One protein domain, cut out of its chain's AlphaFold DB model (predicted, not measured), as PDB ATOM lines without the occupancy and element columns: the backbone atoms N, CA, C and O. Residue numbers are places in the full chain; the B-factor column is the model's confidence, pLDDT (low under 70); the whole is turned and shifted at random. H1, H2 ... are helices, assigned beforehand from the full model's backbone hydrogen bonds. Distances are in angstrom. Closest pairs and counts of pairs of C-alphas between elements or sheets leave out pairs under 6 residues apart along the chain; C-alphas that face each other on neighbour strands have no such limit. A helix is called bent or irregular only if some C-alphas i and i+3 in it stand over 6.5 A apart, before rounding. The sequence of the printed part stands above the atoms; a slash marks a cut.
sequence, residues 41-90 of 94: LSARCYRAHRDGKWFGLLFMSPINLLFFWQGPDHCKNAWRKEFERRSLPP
ATOM      1  N   LEU A  41     139.056 230.977 286.608       97.56
ATOM      2  CA  LEU A  41     140.507 230.770 286.556       97.56
ATOM      3  C   LEU A  41     140.963 229.684 287.542       97.56
ATOM      4  O   LEU A  41     141.792 228.832 287.206       97.56
ATOM      5  N   SER A  42     140.374 229.658 288.740       98.00
ATOM      6  CA  SER A  42     140.626 228.621 289.747       98.00
ATOM      7  C   SER A  42     140.197 227.226 289.267       98.00
ATOM      8  O   SER A  42     140.923 226.250 289.486       98.00
ATOM      9  N   ALA A  43     139.059 227.113 288.570       98.12
ATOM     10  CA  ALA A  43     138.594 225.847 288.003       98.12
ATOM     11  C   ALA A  43     139.520 225.352 286.884       98.12
ATOM     12  O   ALA A  43     139.945 224.189 286.906       98.12
ATOM     13  N   ARG A  44     139.920 226.250 285.972       97.62
ATOM     14  CA  ARG A  44     140.931 225.962 284.944       97.62
ATOM     15  C   ARG A  44     142.232 225.489 285.567       97.62
ATOM     16  O   ARG A  44     142.832 224.536 285.077       97.62
ATOM     17  N   CYS A  45     142.681 226.144 286.634       97.75
ATOM     18  CA  CYS A  45     143.932 225.810 287.301       97.75
ATOM     19  C   CYS A  45     143.920 224.374 287.845       97.75
ATOM     20  O   CYS A  45     144.863 223.616 287.615       97.75
ATOM     21  N   TYR A  46     142.817 223.953 288.473       98.31
ATOM     22  CA  TYR A  46     142.656 222.562 288.899       98.31
ATOM     23  C   TYR A  46     142.605 221.585 287.720       98.31
ATOM     24  O   TYR A  46     143.298 220.568 287.746       98.31
ATOM     25  N   ARG A  47     141.829 221.887 286.669       97.56
ATOM     26  CA  ARG A  47     141.757 221.054 285.454       97.56
ATOM     27  C   ARG A  47     143.140 220.877 284.824       97.56
ATOM     28  O   ARG A  47     143.542 219.759 284.521       97.56
ATOM     29  N   ALA A  48     143.897 221.965 284.713       97.62
ATOM     30  CA  ALA A  48     145.273 221.965 284.243       97.62
ATOM     31  C   ALA A  48     146.180 221.083 285.112       97.62
ATOM     32  O   ALA A  48     146.974 220.316 284.576       97.62
ATOM     33  N   HIS A  49     146.051 221.168 286.438       98.12
ATOM     34  CA  HIS A  49     146.855 220.383 287.374       98.12
ATOM     35  C   HIS A  49     146.527 218.887 287.276       98.12
ATOM     36  O   HIS A  49     147.434 218.066 287.177       98.12
ATOM     37  N   ARG A  50     145.234 218.532 287.243       97.56
ATOM     38  CA  ARG A  50     144.745 217.157 287.034       97.56
ATOM     39  C   ARG A  50     145.309 216.547 285.749       97.56
ATOM     40  O   ARG A  50     145.661 215.373 285.738       97.56
ATOM     41  N   ASP A  51     145.421 217.357 284.700       96.81
ATOM     42  CA  ASP A  51     145.896 216.937 283.380       96.81
ATOM     43  C   ASP A  51     147.430 217.085 283.216       96.81
ATOM     44  O   ASP A  51     147.952 216.945 282.106       96.81
ATOM     45  N   GLY A  52     148.166 217.403 284.292       96.38
ATOM     46  CA  GLY A  52     149.632 217.509 284.296       96.38
ATOM     47  C   GLY A  52     150.196 218.683 283.485       96.38
ATOM     48  O   GLY A  52     151.312 218.608 282.974       96.38
ATOM     49  N   LYS A  53     149.424 219.759 283.303       96.88
ATOM     50  CA  LYS A  53     149.805 220.933 282.504       96.88
ATOM     51  C   LYS A  53     150.489 221.994 283.360       96.88
ATOM     52  O   LYS A  53     150.102 222.233 284.503       96.88
ATOM     53  N   TRP A  54     151.448 222.702 282.759       96.12
ATOM     54  CA  TRP A  54     152.257 223.735 283.417       96.12
ATOM     55  C   TRP A  54     151.431 224.781 284.165       96.12
ATOM     56  O   TRP A  54     151.789 225.141 285.279       96.12
ATOM     57  N   PHE A  55     150.301 225.221 283.602       96.00
ATOM     58  CA  PHE A  55     149.438 226.206 284.259       96.00
ATOM     59  C   PHE A  55     148.985 225.741 285.654       96.00
ATOM     60  O   PHE A  55     149.063 226.483 286.626       96.00
ATOM     61  N   GLY A  56     148.559 224.485 285.783       96.75
ATOM     62  CA  GLY A  56     148.118 223.949 287.067       96.75
ATOM     63  C   GLY A  56     149.273 223.680 288.022       96.75
ATOM     64  O   GLY A  56     149.182 224.014 289.199       96.75
ATOM     65  N   LEU A  57     150.373 223.123 287.506       97.00
ATOM     66  CA  LEU A  57     151.567 222.823 288.304       97.00
ATOM     67  C   LEU A  57     152.193 224.084 288.920       97.00
ATOM     68  O   LEU A  57     152.689 224.030 290.042       97.00
ATOM     69  N   LEU A  58     152.152 225.214 288.208       96.62
ATOM     70  CA  LEU A  58     152.733 226.477 288.666       96.62
ATOM     71  C   LEU A  58     151.773 227.295 289.536       96.62
ATOM     72  O   LEU A  58     152.203 227.883 290.527       96.62
ATOM     73  N   PHE A  59     150.484 227.353 289.183       97.06
ATOM     74  CA  PHE A  59     149.562 228.327 289.780       97.06
ATOM     75  C   PHE A  59     148.599 227.744 290.822       97.06
ATOM     76  O   PHE A  59     148.065 228.511 291.623       97.06
ATOM     77  N   MET A  60     148.399 226.421 290.904       97.69
ATOM     78  CA  MET A  60     147.370 225.863 291.799       97.69
ATOM     79  C   MET A  60     147.689 226.099 293.277       97.69
ATOM     80  O   MET A  60     146.809 226.529 294.023       97.69
ATOM     81  N   SER A  61     148.929 225.856 293.707       97.38
ATOM     82  CA  SER A  61     149.334 226.070 295.104       97.38
ATOM     83  C   SER A  61     149.291 227.551 295.510       97.38
ATOM     84  O   SER A  61     148.676 227.840 296.537       97.38
ATOM     85  N   PRO A  62     149.834 228.505 294.718       98.06
ATOM     86  CA  PRO A  62     149.667 229.932 294.993       98.06
ATOM     87  C   PRO A  62     148.206 230.378 295.084       98.06
ATOM     88  O   PRO A  62     147.864 231.130 295.989       98.06
ATOM     89  N   ILE A  63     147.330 229.901 294.193       97.62
ATOM     90  CA  ILE A  63     145.909 230.282 294.206       97.62
ATOM     91  C   ILE A  63     145.188 229.677 295.418       97.62
ATOM     92  O   ILE A  63     144.430 230.372 296.089       97.62
ATOM     93  N   ASN A  64     145.446 228.409 295.755       97.75
ATOM     94  CA  ASN A  64     144.900 227.803 296.972       97.75
ATOM     95  C   ASN A  64     145.348 228.553 298.234       97.75
ATOM     96  O   ASN A  64     144.540 228.740 299.142       97.75
ATOM     97  N   LEU A  65     146.608 229.003 298.282       97.44
ATOM     98  CA  LEU A  65     147.106 229.837 299.372       97.44
ATOM     99  C   LEU A  65     146.442 231.213 299.367       97.44
ATOM    100  O   LEU A  65     146.059 231.682 300.428       97.44
ATOM    101  N   LEU A  66     146.263 231.841 298.201       97.31
ATOM    102  CA  LEU A  66     145.568 233.121 298.089       97.31
ATOM    103  C   LEU A  66     144.142 233.020 298.619       97.31
ATOM    104  O   LEU A  66     143.706 233.959 299.246       97.31
ATOM    105  N   PHE A  67     143.433 231.907 298.427       96.50
ATOM    106  CA  PHE A  67     142.046 231.740 298.878       96.50
ATOM    107  C   PHE A  67     141.898 230.848 300.119       96.50
ATOM    108  O   PHE A  67     140.848 230.232 300.316       96.50
ATOM    109  N   PHE A  68     142.912 230.791 300.988       96.44
ATOM    110  CA  PHE A  68     142.919 229.909 302.164       96.44
ATOM    111  C   PHE A  68     141.709 230.105 303.101       96.44
ATOM    112  O   PHE A  68     141.235 229.151 303.719       96.44
ATOM    113  N   TRP A  69     141.157 231.322 303.181       96.25
ATOM    114  CA  TRP A  69     139.977 231.639 304.002       96.25
ATOM    115  C   TRP A  69     138.664 231.057 303.459       96.25
ATOM    116  O   TRP A  69     137.642 231.111 304.138       96.25
ATOM    117  N   GLN A  70     138.664 230.505 302.242       94.56
ATOM    118  CA  GLN A  70     137.513 229.809 301.657       94.56
ATOM    119  C   GLN A  70     137.526 228.297 301.938       94.56
ATOM    120  O   GLN A  70     136.659 227.571 301.442       94.56
ATOM    121  N   GLY A  71     138.488 227.828 302.735       94.62
ATOM    122  CA  GLY A  71     138.694 226.422 303.064       94.62
ATOM    123  C   GLY A  71     139.749 225.743 302.182       94.62
ATOM    124  O   GLY A  71     140.285 226.349 301.251       94.62
ATOM    125  N   PRO A  72     140.072 224.472 302.477       95.50
ATOM    126  CA  PRO A  72     141.077 223.723 301.732       95.50
ATOM    127  C   PRO A  72     140.629 223.450 300.291       95.50
ATOM    128  O   PRO A  72     139.435 223.408 299.989       95.50
ATOM    129  N   ASP A  73     141.600 223.208 299.409       96.44
ATOM    130  CA  ASP A  73     141.378 222.810 298.014       96.44
ATOM    131  C   ASP A  73     140.480 223.774 297.210       96.44
ATOM    132  O   ASP A  73     139.618 223.343 296.436       96.44
ATOM    133  N   HIS A  74     140.679 225.087 297.371       97.81
ATOM    134  CA  HIS A  74     139.915 226.129 296.676       97.81
ATOM    135  C   HIS A  74     139.751 225.855 295.168       97.81
ATOM    136  O   HIS A  74     138.619 225.807 294.681       97.81
ATOM    137  N   CYS A  75     140.837 225.591 294.432       98.25
ATOM    138  CA  CYS A  75     140.783 225.349 292.984       98.25
ATOM    139  C   CYS A  75     139.952 224.108 292.618       98.25
ATOM    140  O   CYS A  75     139.162 224.133 291.673       98.25
ATOM    141  N   LYS A  76     140.071 223.023 293.394       98.50
ATOM    142  CA  LYS A  76     139.274 221.799 293.196       98.50
ATOM    143  C   LYS A  76     137.795 222.054 293.472       98.50
ATOM    144  O   LYS A  76     136.931 221.577 292.740       98.50
ATOM    145  N   ASN A  77     137.499 222.813 294.525       98.12
ATOM    146  CA  ASN A  77     136.138 223.195 294.872       98.12
ATOM    147  C   ASN A  77     135.522 224.114 293.807       98.12
ATOM    148  O   ASN A  77     134.340 223.958 293.511       98.12
ATOM    149  N   ALA A  78     136.300 225.028 293.220       97.88
ATOM    150  CA  ALA A  78     135.877 225.848 292.086       97.88
ATOM    151  C   ALA A  78     135.531 224.970 290.875       97.88
ATOM    152  O   ALA A  78     134.408 225.034 290.385       97.88
ATOM    153  N   TRP A  79     136.426 224.055 290.487       97.81
ATOM    154  CA  TRP A  79     136.164 223.100 289.405       97.81
ATOM    155  C   TRP A  79     134.896 222.265 289.633       97.81
ATOM    156  O   TRP A  79     134.086 222.122 288.722       97.81
ATOM    157  N   ARG A  80     134.666 221.769 290.858       97.75
ATOM    158  CA  ARG A  80     133.435 221.031 291.190       97.75
ATOM    159  C   ARG A  80     132.181 221.894 291.009       97.75
ATOM    160  O   ARG A  80     131.173 221.397 290.521       97.75
ATOM    161  N   LYS A  81     132.225 223.177 291.390       95.94
ATOM    162  CA  LYS A  81     131.090 224.102 291.216       95.94
ATOM    163  C   LYS A  81     130.768 224.337 289.738       95.94
ATOM    164  O   LYS A  81     129.584 224.391 289.413       95.94
ATOM    165  N   GLU A  82     131.783 224.446 288.879       96.44
ATOM    166  CA  GLU A  82     131.589 224.562 287.424       96.44
ATOM    167  C   GLU A  82     131.024 223.270 286.832       96.44
ATOM    168  O   GLU A  82     130.053 223.305 286.081       96.44
ATOM    169  N   PHE A  83     131.568 222.117 287.237       94.81
ATOM    170  CA  PHE A  83     131.084 220.806 286.797       94.81
ATOM    171  C   PHE A  83     129.598 220.598 287.132       94.81
ATOM    172  O   PHE A  83     128.825 220.135 286.301       94.81
ATOM    173  N   GLU A  84     129.182 221.012 288.330       95.62
ATOM    174  CA  GLU A  84     127.789 220.978 288.790       95.62
ATOM    175  C   GLU A  84     126.956 222.188 288.314       95.62
ATOM    176  O   GLU A  84     125.813 222.365 288.743       95.62
ATOM    177  N   ARG A  85     127.522 223.062 287.468       95.38
ATOM    178  CA  ARG A  85     126.877 224.266 286.913       95.38
ATOM    179  C   ARG A  85     126.248 225.173 287.974       95.38
ATOM    180  O   ARG A  85     125.216 225.806 287.751       95.38
ATOM    181  N   ARG A  86     126.863 225.271 289.159       93.44
ATOM    182  CA  ARG A  86     126.290 226.015 290.296       93.44
ATOM    183  C   ARG A  86     126.162 227.512 290.038       93.44
ATOM    184  O   ARG A  86     125.302 228.145 290.656       93.44
ATOM    185  N   SER A  87     127.009 228.058 289.172       92.19
ATOM    186  CA  SER A  87     126.984 229.466 288.769       92.19
ATOM    187  C   SER A  87     125.809 229.769 287.835       92.19
ATOM    188  O   SER A  87     125.297 230.884 287.853       92.19
ATOM    189  N   LEU A  88     125.315 228.775 287.086       93.12
ATOM    190  CA  LEU A  88     124.198 228.955 286.164       93.12
ATOM    191  C   LEU A  88     122.845 229.039 286.895       93.12
ATOM    192  O   LEU A  88     122.694 228.490 288.000       93.12
ATOM    193  N   PRO A  89     121.837 229.678 286.272       91.62
ATOM    194  CA  PRO A  89     120.435 229.536 286.652       91.62
ATOM    195  C   PRO A  89     120.046 228.068 286.909       91.62
ATOM    196  O   PRO A  89     120.527 227.186 286.190       91.62
ATOM    197  N   PRO A  90     119.228 227.772 287.941       90.19
ATOM    198  CA  PRO A  90     118.804 226.407 288.263       90.19
ATOM    199  C   PRO A  90     118.241 225.623 287.073       90.19
ATOM    200  O   PRO A  90     118.452 224.421 286.994       90.19
TER     201      PRO A  90
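Overview. This is residues 41 to 90 of the 94 residues of an uncharacterized protein of Polaromonas vacuolata (UniProt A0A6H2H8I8). Three short helices cross one another in a small flat body, with H1 in the middle, H2 on one side of it and H3 on the other, and a tail, residues 84 to 90, leads away from the end of H3 and adds to the length. H2 and H3 also meet, through part of H2 alone, and the loop of residues 67 to 73 folds the chain back from the end of H2 to the start of H3. The printed part has 50 residues with three named helices, in the order H1, H2, H3, and no named strand; the class is all helix, and 33 of the 50 residues are in the helices. The whole is compact, with a radius of gyration of the C-alphas of 10.9 A, and the C-alphas span 34 by 25 by 13 A along their three main axes.

Arrangement. The first helix, H1, takes residues 41 to 50, and the second, H2, takes residues 54 to 66. H1 and H2 touch, with 19 pairs of C-alphas within 8 A. Their closest C-alphas are those of His 49 and Gly 56, 3.8 A apart, and their centres are 8.4 A apart. They stand at a steep tilt of 53 degrees and run opposite ways. The third helix, H3, takes residues 74 to 83. H1 and H3 touch, with 18 pairs of C-alphas within 8 A. Their closest C-alphas are those of Ala 43 and Trp 79, 3.9 A apart, and their centres are also 8.4 A apart. Their lines are about perpendicular, at 85 degrees. H2 touches H3 with residues 60 to 64 alone, with 5 pairs of C-alphas within 8 A. The closest C-alphas of the two are those of Asn 64 and His 74, 5.3 A apart, while their centres are 13.7 A apart. H2 and H3 run opposite ways at a steep tilt of 69 degrees, only just short of about perpendicular. The packing of the helices is mostly crossed: of the 3 pairs that touch, 0 are at a shallow tilt. In H1 and H3 every O i to N i+4 pair is within hydrogen-bond range; in H2 it is 7 of 9.

Along the chain. H1 begins at Leu 41, with its C-alpha at (140.507, 230.770, 286.556), and ends at Arg 50; it is 14.3 A from first to last C-alpha. Residues 51 to 53 make a tight link to H2. H2, the longest helix by residues with 13, runs from Trp 54, with its C-alpha at (152.257, 223.735, 283.417), to Leu 66 and is 18.7 A long. H2 is irregular: C-alphas 58 and 61 are 7.3 A apart, against about 5 A in a regular helix. Residues 67 to 73 make a short link to H3. H3 runs from His 74 to Phe 83, with C-alpha 83 at (131.084, 220.806, 286.797), and is 14.3 A long. Residues 84 to 90 follow it.

Size, cuts and confidence. The outline is flat. The two C-alphas farthest apart are those of Leu 58, in H2, and Pro 90, the last printed residue, at 33.9 A. The first and last printed C-alphas, those of Leu 41 and Pro 90, are 22.2 A apart. The printed part runs from residue 41 to residue 90 of a chain of 94 residues and has no cut. Neither link between the helices is long. The mean pLDDT of the printed part is 96.5, and no printed residue is under 70; the model gives H1 a mean of 98 and both H2 and H3 a mean of 97.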